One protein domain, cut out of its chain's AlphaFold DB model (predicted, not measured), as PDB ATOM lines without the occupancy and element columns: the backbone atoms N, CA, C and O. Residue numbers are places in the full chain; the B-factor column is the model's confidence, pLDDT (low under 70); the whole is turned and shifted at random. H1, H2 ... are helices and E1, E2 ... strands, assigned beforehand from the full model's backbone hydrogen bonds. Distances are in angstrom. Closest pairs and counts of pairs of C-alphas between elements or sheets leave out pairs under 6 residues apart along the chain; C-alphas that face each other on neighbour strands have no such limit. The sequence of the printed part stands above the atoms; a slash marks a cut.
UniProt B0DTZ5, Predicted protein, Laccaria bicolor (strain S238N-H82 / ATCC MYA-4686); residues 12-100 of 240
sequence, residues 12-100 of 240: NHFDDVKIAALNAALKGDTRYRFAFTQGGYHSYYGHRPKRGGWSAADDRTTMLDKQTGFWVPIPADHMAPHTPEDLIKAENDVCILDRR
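AT A GLANCE: This is residues 12 to 100 of the 240 residues of the protein "Predicted protein" of Laccaria bicolor (strain S238N-H82 / ATCC MYA-4686) (UniProt B0DTZ5). A twisted four-stranded antiparallel sheet is covered over one face by two loop stretches, residues 47 to 60 and residues 74 to 83, and its other face is bare. Two helices, H1 and H2, lie at the margins of the sheet and graze it with a few residues each, and the long axis runs from the turn between E3 and E4 to the far end of H2. The printed part has 89 residues with two named helices and four named strands, in the order H1, E1, E2, E3, E4, H2, and the sheet runs E2, E1, E3, E4. The class is mixed, helices and strands, with under half of the residues, 44, in named elements. The whole is compact, with a radius of gyration of the C-alphas of 12.9 A and spans of 40 by 30 by 23 A.

HOW THE PARTS SIT: Start at E1, residues 30 to 35, an inner strand. Beside it find E2, residues 41 to 46, an edge strand that forms a hairpin with E1, antiparallel at 153 degrees; N 32 and O 44 are 2.9 A apart. E1's other neighbour is E3, residues 61 to 64, antiparallel at 145 degrees, with N 33 and O 62 at 2.8 A. E4, residues 71 to 73, is the other edge strand and forms a hairpin with E3, antiparallel at 136 degrees; N 63 and O 72 are 2.8 A apart. E2 and E4 are apart. From edge to edge the strands' lines turn by 97 degrees. Outside the named strands, residues 50 to 51 form a short antiparallel pairing with residues 78 to 79. H2, residues 84 to 98, is on the sheet but only grazes it, with residues 86 to 90; its closest C-alphas with E1 are those of Asp 86 and Phe 34, 7.1 A apart. H1, residues 16 to 25, is only just on the sheet, with 5 pairs of C-alphas within 10 A, and only grazes it with residues 22 to 25. H1 and H2 are close but not clearly touching, about perpendicular at 79 degrees, the closest C-alphas being those of Leu 22 and Pro 84, 7.2 A apart. In H1 and H2 every O i to N i+4 pair is within hydrogen-bond range.

IN THESE COORDINATES: Find C-alpha 16 at (318.377, -8.347, 258.972), where H1 begins; it runs 14.1 A to Ala 25. E1 starts at C-alpha 30, (336.272, -23.235, 265.508), and spans 16.4 A, and E2 spans 15.7 A. E3 and E4 are shorter, 10.2 A and 7.0 A. H2 runs 20.9 A from Pro 84 to C-alpha 98 at (323.558, -5.143, 287.306).

THE WHOLE: The C-alphas farthest apart, those of Gln 67 and Arg 100, are 40.4 A from each other. The printed part has no cut. The link from E2 to E3, 14 residues, is long. Mean pLDDT of the printed part is 81.5; look for values under 70 at residues 12 to 16, 36 to 39, 92 and 94 to 100.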
ATOM      1  N   ASN A  12     314.047  -8.824 267.814       52.19
ATOM      2  CA  ASN A  12     313.620  -7.585 267.136       52.19
ATOM      3  C   ASN A  12     314.588  -6.405 267.278       52.19
ATOM      4  O   ASN A  12     314.439  -5.386 266.606       52.19
ATOM      5  N   HIS A  13     315.582  -6.513 268.161       59.88
ATOM      6  CA  HIS A  13     316.645  -5.518 268.297       59.88
ATOM      7  C   HIS A  13     317.794  -5.744 267.296       59.88
ATOM      8  O   HIS A  13     318.718  -4.925 267.203       59.88
ATOM      9  N   PHE A  14     317.742  -6.841 266.538       59.50
ATOM     10  CA  PHE A  14     318.681  -7.183 265.484       59.50
ATOM     11  C   PHE A  14     317.993  -6.992 264.135       59.50
ATOM     12  O   PHE A  14     317.025  -7.669 263.814       59.50
ATOM     13  N   ASP A  15     318.503  -6.059 263.337       67.75
ATOM     14  CA  ASP A  15     318.081  -5.922 261.947       67.75
ATOM     15  C   ASP A  15     318.606  -7.089 261.086       67.75
ATOM     16  O   ASP A  15     319.552  -7.794 261.457       67.75
ATOM     17  N   ASP A  16     318.014  -7.272 259.905       66.19
ATOM     18  CA  ASP A  16     318.377  -8.347 258.972       66.19
ATOM     19  C   ASP A  16     319.869  -8.344 258.607       66.19
ATOM     20  O   ASP A  16     320.470  -9.399 258.389       66.19
ATOM     21  N   VAL A  17     320.495  -7.163 258.567       78.62
ATOM     22  CA  VAL A  17     321.924  -7.018 258.260       78.62
ATOM     23  C   VAL A  17     322.771  -7.592 259.394       78.62
ATOM     24  O   VAL A  17     323.721  -8.340 259.140       78.62
ATOM     25  N   LYS A  18     322.419  -7.301 260.649       74.50
ATOM     26  CA  LYS A  18     323.066  -7.863 261.839       74.50
ATOM     27  C   LYS A  18     322.850  -9.365 261.934       74.50
ATOM     28  O   LYS A  18     323.820 -10.084 262.161       74.50
ATOM     29  N   ILE A  19     321.630  -9.849 261.709       72.88
ATOM     30  CA  ILE A  19     321.339 -11.289 261.703       72.88
ATOM     31  C   ILE A  19     322.163 -12.001 260.622       72.88
ATOM     32  O   ILE A  19     322.799 -13.022 260.895       72.88
ATOM     33  N   ALA A  20     322.241 -11.444 259.411       74.69
ATOM     34  CA  ALA A  20     323.072 -11.995 258.344       74.69
ATOM     35  C   ALA A  20     324.566 -12.012 258.715       74.69
ATOM     36  O   ALA A  20     325.258 -12.994 258.433       74.69
ATOM     37  N   ALA A  21     325.066 -10.963 259.375       80.56
ATOM     38  CA  ALA A  21     326.451 -10.886 259.833       80.56
ATOM     39  C   ALA A  21     326.768 -11.915 260.934       80.56
ATOM     40  O   ALA A  21     327.806 -12.578 260.858       80.56
ATOM     41  N   LEU A  22     325.871 -12.100 261.908       83.19
ATOM     42  CA  LEU A  22     325.995 -13.124 262.955       83.19
ATOM     43  C   LEU A  22     326.002 -14.528 262.341       83.19
ATOM     44  O   LEU A  22     326.924 -15.309 262.572       83.19
ATOM     45  N   ASN A  23     325.052 -14.812 261.450       81.38
ATOM     46  CA  ASN A  23     324.986 -16.089 260.743       81.38
ATOM     47  C   ASN A  23     326.223 -16.346 259.876       81.38
ATOM     48  O   ASN A  23     326.689 -17.481 259.783       81.38
ATOM     49  N   ALA A  24     326.788 -15.314 259.246       79.88
ATOM     50  CA  ALA A  24     328.051 -15.440 258.528       79.88
ATOM     51  C   ALA A  24     329.214 -15.749 259.484       79.88
ATOM     52  O   ALA A  24     330.044 -16.599 259.169       79.88
ATOM     53  N   ALA A  25     329.256 -15.120 260.661       86.75
ATOM     54  CA  ALA A  25     330.273 -15.367 261.680       86.75
ATOM     55  C   ALA A  25     330.263 -16.823 262.195       86.75
ATOM     56  O   ALA A  25     331.319 -17.358 262.534       86.75
ATOM     57  N   LEU A  26     329.101 -17.484 262.182       90.00
ATOM     58  CA  LEU A  26     328.907 -18.870 262.628       90.00
ATOM     59  C   LEU A  26     329.329 -19.944 261.600       90.00
ATOM     60  O   LEU A  26     329.347 -21.130 261.917       90.00
ATOM     61  N   LYS A  27     329.745 -19.576 260.380       89.62
ATOM     62  CA  LYS A  27     330.127 -20.539 259.317       89.62
ATOM     63  C   LYS A  27     331.569 -21.069 259.400       89.62
ATOM     64  O   LYS A  27     332.090 -21.591 258.415       89.62
ATOM     65  N   GLY A  28     332.246 -20.916 260.536       90.25
ATOM     66  CA  GLY A  28     333.637 -21.357 260.701       90.25
ATOM     67  C   GLY A  28     333.806 -22.730 261.352       90.25
ATOM     68  O   GLY A  28     332.849 -23.397 261.721       90.25
ATOM     69  N   ASP A  29     335.059 -23.158 261.492       92.69
ATOM     70  CA  ASP A  29     335.462 -24.492 261.959       92.69
ATOM     71  C   ASP A  29     335.953 -24.515 263.420       92.69
ATOM     72  O   ASP A  29     336.457 -25.536 263.910       92.69
ATOM     73  N   THR A  30     335.875 -23.374 264.106       93.19
ATOM     74  CA  THR A  30     336.272 -23.235 265.508       93.19
ATOM     75  C   THR A  30     335.080 -23.586 266.386       93.19
ATOM     76  O   THR A  30     333.964 -23.158 266.114       93.19
ATOM     77  N   ARG A  31     335.304 -24.413 267.410       95.44
ATOM     78  CA  ARG A  31     334.251 -24.853 268.332       95.44
ATOM     79  C   ARG A  31     334.174 -23.914 269.520       95.44
ATOM     80  O   ARG A  31     335.207 -23.595 270.106       95.44
ATOM     81  N   TYR A  32     332.952 -23.583 269.905       95.06
ATOM     82  CA  TYR A  32     332.635 -22.710 271.023       95.06
ATOM     83  C   TYR A  32     331.701 -23.400 272.012       95.06
ATOM     84  O   TYR A  32     330.963 -24.329 271.661       95.06
ATOM     85  N   ARG A  33     331.758 -22.936 273.258       94.44
ATOM     86  CA  ARG A  33     330.823 -23.258 274.329       94.44
ATOM     87  C   ARG A  33     330.402 -21.984 275.030       94.44
ATOM     88  O   ARG A  33     331.248 -21.333 275.638       94.44
ATOM     89  N   PHE A  34     329.110 -21.700 274.997       91.50
ATOM     90  CA  PHE A  34     328.482 -20.667 275.805       91.50
ATOM     91  C   PHE A  34     327.921 -21.292 277.083       91.50
ATOM     92  O   PHE A  34     327.135 -22.238 277.015       91.50
ATOM     93  N   ALA A  35     328.342 -20.811 278.249       80.50
ATOM     94  CA  ALA A  35     327.907 -21.336 279.539       80.50
ATOM     95  C   ALA A  35     326.609 -20.669 280.021       80.50
ATOM     96  O   ALA A  35     326.475 -19.442 279.996       80.50
ATOM     97  N   PHE A  36     325.663 -21.465 280.527       69.44
ATOM     98  CA  PHE A  36     324.437 -20.954 281.145       69.44
ATOM     99  C   PHE A  36     324.646 -20.602 282.622       69.44
ATOM    100  O   PHE A  36     325.373 -21.290 283.335       69.44
ATOM    101  N   THR A  37     323.963 -19.561 283.107       66.81
ATOM    102  CA  THR A  37     324.008 -19.139 284.519       66.81
ATOM    103  C   THR A  37     323.441 -20.206 285.460       66.81
ATOM    104  O   THR A  37     323.894 -20.329 286.593       66.81
ATOM    105  N   GLN A  38     322.498 -21.023 284.981       59.62
ATOM    106  CA  GLN A  38     321.895 -22.147 285.707       59.62
ATOM    107  C   GLN A  38     322.746 -23.434 285.647       59.62
ATOM    108  O   GLN A  38     322.373 -24.445 286.239       59.62
ATOM    109  N   GLY A  39     323.883 -23.406 284.943       64.31
ATOM    110  CA  GLY A  39     324.714 -24.574 284.657       64.31
ATOM    111  C   GLY A  39     324.431 -25.202 283.287       64.31
ATOM    112  O   GLY A  39     323.374 -25.017 282.690       64.31
ATOM    113  N   GLY A  40     325.411 -25.951 282.776       84.50
ATOM    114  CA  GLY A  40     325.399 -26.482 281.409       84.50
ATOM    115  C   GLY A  40     325.964 -25.503 280.375       84.50
ATOM    116  O   GLY A  40     326.445 -24.420 280.713       84.50
ATOM    117  N   TYR A  41     325.949 -25.913 279.105       85.31
ATOM    118  CA  TYR A  41     326.457 -25.100 278.002       85.31
ATOM    119  C   TYR A  41     325.732 -25.384 276.682       85.31
ATOM    120  O   TYR A  41     325.313 -26.514 276.424       85.31
ATOM    121  N   HIS A  42     325.672 -24.379 275.810       84.19
ATOM    122  CA  HIS A  42     325.373 -24.536 274.389       84.19
ATOM    123  C   HIS A  42     326.685 -24.667 273.604       84.19
ATOM    124  O   HIS A  42     327.640 -23.939 273.863       84.19
ATOM    125  N   SER A  43     326.780 -25.632 272.684       89.62
ATOM    126  CA  SER A  43     327.958 -25.816 271.823       89.62
ATOM    127  C   SER A  43     327.626 -25.472 270.384       89.62
ATOM    128  O   SER A  43     326.648 -25.981 269.847       89.62
ATOM    129  N   TYR A  44     328.497 -24.699 269.748       90.38
ATOM    130  CA  TYR A  44     328.313 -24.257 268.371       90.38
ATOM    131  C   TYR A  44     329.657 -24.069 267.658       90.38
ATOM    132  O   TYR A  44     330.732 -24.248 268.244       90.38
ATOM    133  N   TYR A  45     329.590 -23.765 266.363       92.38
ATOM    134  CA  TYR A  45     330.745 -23.519 265.508       92.38
ATOM    135  C   TYR A  45     330.769 -22.070 265.029       92.38
ATOM    136  O   TYR A  45     329.732 -21.419 264.933       92.38
ATOM    137  N   GLY A  46     331.960 -21.570 264.722       93.50
ATOM    138  CA  GLY A  46     332.119 -20.241 264.159       93.50
ATOM    139  C   GLY A  46     333.531 -19.948 263.677       93.50
ATOM    140  O   GLY A  46     334.450 -20.764 263.795       93.50
ATOM    141  N   HIS A  47     333.695 -18.787 263.052       94.00
ATOM    142  CA  HIS A  47     335.002 -18.271 262.668       94.00
ATOM    143  C   HIS A  47     335.814 -17.904 263.904       94.00
ATOM    144  O   HIS A  47     335.246 -17.561 264.933       94.00
ATOM    145  N   ARG A  48     337.146 -17.930 263.784       92.75
ATOM    146  CA  ARG A  48     338.040 -17.537 264.880       92.75
ATOM    147  C   ARG A  48     337.673 -16.157 265.438       92.75
ATOM    148  O   ARG A  48     337.257 -15.303 264.645       92.75
ATOM    149  N   PRO A  49     337.889 -15.923 266.750       92.00
ATOM    150  CA  PRO A  49     337.610 -14.629 267.350       92.00
ATOM    151  C   PRO A  49     338.351 -13.526 266.598       92.00
ATOM    152  O   PRO A  49     339.487 -13.722 266.151       92.00
ATOM    153  N   LYS A  50     337.707 -12.375 266.437       89.56
ATOM    154  CA  LYS A  50     338.281 -11.215 265.746       89.56
ATOM    155  C   LYS A  50     338.378 -10.055 266.715       89.56
ATOM    156  O   LYS A  50     337.544  -9.939 267.604       89.56
ATOM    157  N   ARG A  51     339.352  -9.171 266.512       87.12
ATOM    158  CA  ARG A  51     339.396  -7.911 267.257       87.12
ATOM    159  C   ARG A  51     338.103  -7.130 267.057       87.12
ATOM    160  O   ARG A  51     337.677  -6.940 265.917       87.12
ATOM    161  N   GLY A  52     337.492  -6.701 268.154       80.75
ATOM    162  CA  GLY A  52     336.165  -6.099 268.129       80.75
ATOM    163  C   GLY A  52     335.700  -5.628 269.500       80.75
ATOM    164  O   GLY A  52     336.436  -5.717 270.481       80.75
ATOM    165  N   GLY A  53     334.479  -5.090 269.536       75.62
ATOM    166  CA  GLY A  53     333.821  -4.719 270.784       75.62
ATOM    167  C   GLY A  53     333.490  -5.963 271.603       75.62
ATOM    168  O   GLY A  53     333.001  -6.941 271.051       75.62
ATOM    169  N   TRP A  54     333.781  -5.909 272.898       81.94
ATOM    170  CA  TRP A  54     333.462  -6.967 273.851       81.94
ATOM    171  C   TRP A  54     331.966  -6.955 274.181       81.94
ATOM    172  O   TRP A  54     331.400  -5.878 274.389       81.94
ATOM    173  N   SER A  55     331.342  -8.129 274.244       85.25
ATOM    174  CA  SER A  55     329.946  -8.322 274.647       85.25
ATOM    175  C   SER A  55     329.848  -9.119 275.949       85.25
ATOM    176  O   SER A  55     330.767  -9.857 276.307       85.25
ATOM    177  N   ALA A  56     328.706  -9.049 276.639       85.25
ATOM    178  CA  ALA A  56     328.467  -9.883 277.821       85.25
ATOM    179  C   ALA A  56     328.525 -11.395 277.509       85.25
ATOM    180  O   ALA A  56     328.733 -12.221 278.402       85.25
ATOM    181  N   ALA A  57     328.309 -11.783 276.248       87.81
ATOM    182  CA  ALA A  57     328.379 -13.177 275.828       87.81
ATOM    183  C   ALA A  57     329.820 -13.699 275.769       87.81
ATOM    184  O   ALA A  57     330.040 -14.889 276.021       87.81
ATOM    185  N   ASP A  58     330.800 -12.832 275.509       91.38
ATOM    186  CA  ASP A  58     332.218 -13.199 275.472       91.38
ATOM    187  C   ASP A  58     332.704 -13.685 276.846       91.38
ATOM    188  O   ASP A  58     333.394 -14.703 276.926       91.38
ATOM    189  N   ASP A  59     332.237 -13.061 277.936       88.81
ATOM    190  CA  ASP A  59     332.554 -13.449 279.325       88.81
ATOM    191  C   ASP A  59     332.133 -14.886 279.663       88.81
ATOM    192  O   ASP A  59     332.661 -15.524 280.578       88.81
ATOM    193  N   ARG A  60     331.150 -15.404 278.926       89.12
ATOM    194  CA  ARG A  60     330.535 -16.717 279.147       89.12
ATOM    195  C   ARG A  60     330.929 -17.730 278.089       89.12
ATOM    196  O   ARG A  60     330.476 -18.877 278.144       89.12
ATOM    197  N   THR A  61     331.752 -17.318 277.133       93.38
ATOM    198  CA  THR A  61     332.120 -18.136 275.991       93.38
ATOM    199  C   THR A  61     333.543 -18.641 276.131       93.38
ATOM    200  O   THR A  61     334.480 -17.924 276.470       93.38
ATOM    201  N   THR A  62     333.714 -19.922 275.835       94.88
ATOM    202  CA  THR A  62     335.023 -20.553 275.695       94.88
ATOM    203  C   THR A  62     335.158 -21.128 274.297       94.88
ATOM    204  O   THR A  62     334.179 -21.580 273.703       94.88
ATOM    205  N   MET A  63     336.372 -21.125 273.760       96.06
ATOM    206  CA  MET A  63     336.701 -21.767 272.493       96.06
ATOM    207  C   MET A  63     337.579 -22.991 272.729       96.06
ATOM    208  O   MET A  63     338.373 -23.029 273.667       96.06
ATOM    209  N   LEU A  64     337.454 -23.999 271.871       94.31
ATOM    210  CA  LEU A  64     338.345 -25.152 271.909       94.31
ATOM    211  C   LEU A  64     339.690 -24.775 271.289       94.31
ATOM    212  O   LEU A  64     339.783 -24.562 270.076       94.31
ATOM    213  N   ASP A  65     340.739 -24.765 272.100       92.31
ATOM    214  CA  ASP A  65     342.097 -24.702 271.590       92.31
ATOM    215  C   ASP A  65     342.478 -26.065 270.998       92.31
ATOM    216  O   ASP A  65     342.626 -27.062 271.703       92.31
ATOM    217  N   LYS A  66     342.637 -26.111 269.672       87.06
ATOM    218  CA  LYS A  66     343.001 -27.338 268.951       87.06
ATOM    219  C   LYS A  66     344.408 -27.835 269.303       87.06
ATOM    220  O   LYS A  66     344.669 -29.017 269.108       87.06
ATOM    221  N   GLN A  67     345.304 -26.966 269.776       88.19
ATOM    222  CA  GLN A  67     346.675 -27.353 270.114       88.19
ATOM    223  C   GLN A  67     346.731 -28.095 271.445       88.19
ATOM    224  O   GLN A  67     347.407 -29.113 271.559       88.19
ATOM    225  N   THR A  68     346.007 -27.591 272.441       88.88
ATOM    226  CA  THR A  68     346.039 -28.140 273.799       88.88
ATOM    227  C   THR A  68     344.868 -29.081 274.093       88.88
ATOM    228  O   THR A  68     344.929 -29.858 275.040       88.88
ATOM    229  N   GLY A  69     343.806 -29.046 273.282       90.19
ATOM    230  CA  GLY A  69     342.582 -29.826 273.479       90.19
ATOM    231  C   GLY A  69     341.682 -29.296 274.600       90.19
ATOM    232  O   GLY A  69     340.658 -29.915 274.898       90.19
ATOM    233  N   PHE A  70     342.036 -28.165 275.213       93.19
ATOM    234  CA  PHE A  70     341.285 -27.558 276.308       93.19
ATOM    235  C   PHE A  70     340.351 -26.448 275.825       93.19
ATOM    236  O   PHE A  70     340.561 -25.811 274.794       93.19
ATOM    237  N   TRP A  71     339.298 -26.214 276.608       92.25
ATOM    238  CA  TRP A  71     338.421 -25.061 276.442       92.25
ATOM    239  C   TRP A  71     339.063 -23.859 277.120       92.25
ATOM    240  O   TRP A  71     339.314 -23.889 278.323       92.25
ATOM    241  N   VAL A  72     339.343 -22.823 276.339       93.50
ATOM    242  CA  VAL A  72     340.011 -21.602 276.793       93.50
ATOM    243  C   VAL A  72     339.066 -20.408 276.653       93.50
ATOM    244  O   VAL A  72     338.229 -20.406 275.746       93.50
ATOM    245  N   PRO A  73     339.157 -19.399 277.535       94.12
ATOM    246  CA  PRO A  73     338.374 -18.175 277.391       94.12
ATOM    247  C   PRO A  73     338.734 -17.439 276.096       94.12
ATOM    248  O   PRO A  73     339.816 -17.629 275.528       94.12
ATOM    249  N   ILE A  74     337.823 -16.584 275.634       92.69
ATOM    250  CA  ILE A  74     338.095 -15.706 274.497       92.69
ATOM    251  C   ILE A  74     339.208 -14.712 274.881       92.69
ATOM    252  O   ILE A  74     339.172 -14.159 275.982       92.69
ATOM    253  N   PRO A  75     340.226 -14.500 274.022       88.62
ATOM    254  CA  PRO A  75     341.288 -13.543 274.308       88.62
ATOM    255  C   PRO A  75     340.741 -12.135 274.560       88.62
ATOM    256  O   PRO A  75     339.910 -11.646 273.799       88.62
ATOM    257  N   ALA A  76     341.246 -11.472 275.599       78.88
ATOM    258  CA  ALA A  76     340.861 -10.106 275.936       78.88
ATOM    259  C   ALA A  76     341.288  -9.138 274.822       78.88
ATOM    260  O   ALA A  76     342.487  -8.989 274.631       78.88
ATOM    261  N   ASP A  77     340.322  -8.464 274.178       84.19
ATOM    262  CA  ASP A  77     340.403  -7.674 272.920       84.19
ATOM    263  C   ASP A  77     339.845  -8.364 271.661       84.19
ATOM    264  O   ASP A  77     339.772  -7.735 270.599       84.19
ATOM    265  N   HIS A  78     339.405  -9.620 271.767       87.56
ATOM    266  CA  HIS A  78     338.707 -10.337 270.701       87.56
ATOM    267  C   HIS A  78     337.247 -10.603 271.068       87.56
ATOM    268  O   HIS A  78     336.915 -10.797 272.228       87.56
ATOM    269  N   MET A  79     336.398 -10.664 270.048       90.19
ATOM    270  CA  MET A  79     334.992 -11.037 270.141       90.19
ATOM    271  C   MET A  79     334.788 -12.388 269.454       90.19
ATOM    272  O   MET A  79     335.289 -12.616 268.338       90.19
ATOM    273  N   ALA A  80     334.071 -13.288 270.115       91.62
ATOM    274  CA  ALA A  80     333.654 -14.554 269.543       91.62
ATOM    275  C   ALA A  80     332.438 -14.381 268.617       91.62
ATOM    276  O   ALA A  80     331.660 -13.437 268.734       91.62
ATOM    277  N   PRO A  81     332.248 -15.291 267.650       91.62
ATOM    278  CA  PRO A  81     330.948 -15.430 267.017       91.62
ATOM    279  C   PRO A  81     329.938 -15.908 268.067       91.62
ATOM    280  O   PRO A  81     330.255 -16.772 268.886       91.62
ATOM    281  N   HIS A  82     328.719 -15.384 268.014       88.69
ATOM    282  CA  HIS A  82     327.627 -15.784 268.896       88.69
ATOM    283  C   HIS A  82     326.349 -15.979 268.097       88.69
ATOM    284  O   HIS A  82     326.147 -15.344 267.056       88.69
ATOM    285  N   THR A  83     325.485 -16.851 268.602       83.12
ATOM    286  CA  THR A  83     324.095 -16.875 268.164       83.12
ATOM    287  C   THR A  83     323.385 -15.618 268.690       83.12
ATOM    288  O   THR A  83     323.774 -15.085 269.738       83.12
ATOM    289  N   PRO A  84     322.369 -15.100 267.979       73.88
ATOM    290  CA  PRO A  84     321.519 -14.040 268.514       73.88
ATOM    291  C   PRO A  84     320.961 -14.383 269.905       73.88
ATOM    292  O   PRO A  84     320.916 -13.524 270.782       73.88
ATOM    293  N   GLU A  85     320.603 -15.646 270.131       76.94
ATOM    294  CA  GLU A  85     320.050 -16.155 271.385       76.94
ATOM    295  C   GLU A  85     321.055 -16.066 272.539       76.94
ATOM    296  O   GLU A  85     320.696 -15.611 273.627       76.94
ATOM    297  N   ASP A  86     322.320 -16.434 272.313       84.38
ATOM    298  CA  ASP A  86     323.376 -16.348 273.331       84.38
ATOM    299  C   ASP A  86     323.680 -14.887 273.705       84.38
ATOM    300  O   ASP A  86     323.851 -14.572 274.886       84.38
ATOM    301  N   LEU A  87     323.687 -13.980 272.716       81.12
ATOM    302  CA  LEU A  87     323.847 -12.537 272.939       81.12
ATOM    303  C   LEU A  87     322.697 -11.975 273.772       81.12
ATOM    304  O   LEU A  87     322.931 -11.351 274.804       81.12
ATOM    305  N   ILE A  88     321.457 -12.247 273.360       70.31
ATOM    306  CA  ILE A  88     320.254 -11.847 274.096       70.31
ATOM    307  C   ILE A  88     320.318 -12.374 275.528       70.31
ATOM    308  O   ILE A  88     320.070 -11.631 276.477       70.31
ATOM    309  N   LYS A  89     320.675 -13.649 275.698       78.38
ATOM    310  CA  LYS A  89     320.728 -14.293 277.006       78.38
ATOM    311  C   LYS A  89     321.775 -13.655 277.910       78.38
ATOM    312  O   LYS A  89     321.487 -13.407 279.079       78.38
ATOM    313  N   ALA A  90     322.974 -13.399 277.398       82.50
ATOM    314  CA  ALA A  90     324.049 -12.814 278.182       82.50
ATOM    315  C   ALA A  90     323.762 -11.361 278.574       82.50
ATOM    316  O   ALA A  90     323.880 -11.020 279.750       82.50
ATOM    317  N   GLU A  91     323.319 -10.540 277.622       78.81
ATOM    318  CA  GLU A  91     322.990  -9.133 277.861       78.81
ATOM    319  C   GLU A  91     321.799  -8.986 278.815       78.81
ATOM    320  O   GLU A  91     321.836  -8.180 279.747       78.81
ATOM    321  N   ASN A  92     320.767  -9.823 278.662       67.75
ATOM    322  CA  ASN A  92     319.639  -9.831 279.588       67.75
ATOM    323  C   ASN A  92     320.057 -10.308 280.980       67.75
ATOM    324  O   ASN A  92     319.648  -9.694 281.961       67.75
ATOM    325  N   ASP A  93     320.898 -11.342 281.098       71.56
ATOM    326  CA  ASP A  93     321.409 -11.793 282.397       71.56
ATOM    327  C   ASP A  93     322.244 -10.686 283.081       71.56
ATOM    328  O   ASP A  93     322.091 -10.477 284.285       71.56
ATOM    329  N   VAL A  94     323.055  -9.914 282.343       67.00
ATOM    330  CA  VAL A  94     323.771  -8.741 282.889       67.00
ATOM    331  C   VAL A  94     322.797  -7.644 283.304       67.00
ATOM    332  O   VAL A  94     322.897  -7.152 284.422       67.00
ATOM    333  N   CYS A  95     321.810  -7.302 282.475       59.97
ATOM    334  CA  CYS A  95     320.786  -6.315 282.826       59.97
ATOM    335  C   CYS A  95     319.996  -6.721 284.082       59.97
ATOM    336  O   CYS A  95     319.620  -5.872 284.895       59.97
ATOM    337  N   ILE A  96     319.762  -8.024 284.252       57.22
ATOM    338  CA  ILE A  96     319.126  -8.613 285.429       57.22
ATOM    339  C   ILE A  96     320.052  -8.485 286.655       57.22
ATOM    340  O   ILE A  96     319.612  -8.056 287.724       57.22
ATOM    341  N   LEU A  97     321.338  -8.813 286.527       55.38
ATOM    342  CA  LEU A  97     322.296  -8.802 287.641       55.38
ATOM    343  C   LEU A  97     322.733  -7.384 288.061       55.38
ATOM    344  O   LEU A  97     322.722  -7.076 289.255       55.38
ATOM    345  N   ASP A  98     323.058  -6.514 287.103       48.72
ATOM    346  CA  ASP A  98     323.558  -5.143 287.306       48.72
ATOM    347  C   ASP A  98     322.539  -4.260 288.039       48.72
ATOM    348  O   ASP A  98     322.878  -3.473 288.924       48.72
ATOM    349  N   ARG A  99     321.240  -4.464 287.784       46.81
ATOM    350  CA  ARG A  99     320.183  -3.705 288.466       46.81
ATOM    351  C   ARG A  99     319.740  -4.260 289.815       46.81
ATOM    352  O   ARG A  99     318.750  -3.758 290.347       46.81
ATOM    353  N   ARG A 100     320.441  -5.239 290.411       41.12
ATOM    354  CA  ARG A 100     319.915  -6.006 291.557       41.12
ATOM    355  C   ARG A 100     318.463  -6.400 291.270       41.12
ATOM    356  O   ARG A 100     317.561  -5.921 291.963       41.12
TER     357      ARG A 100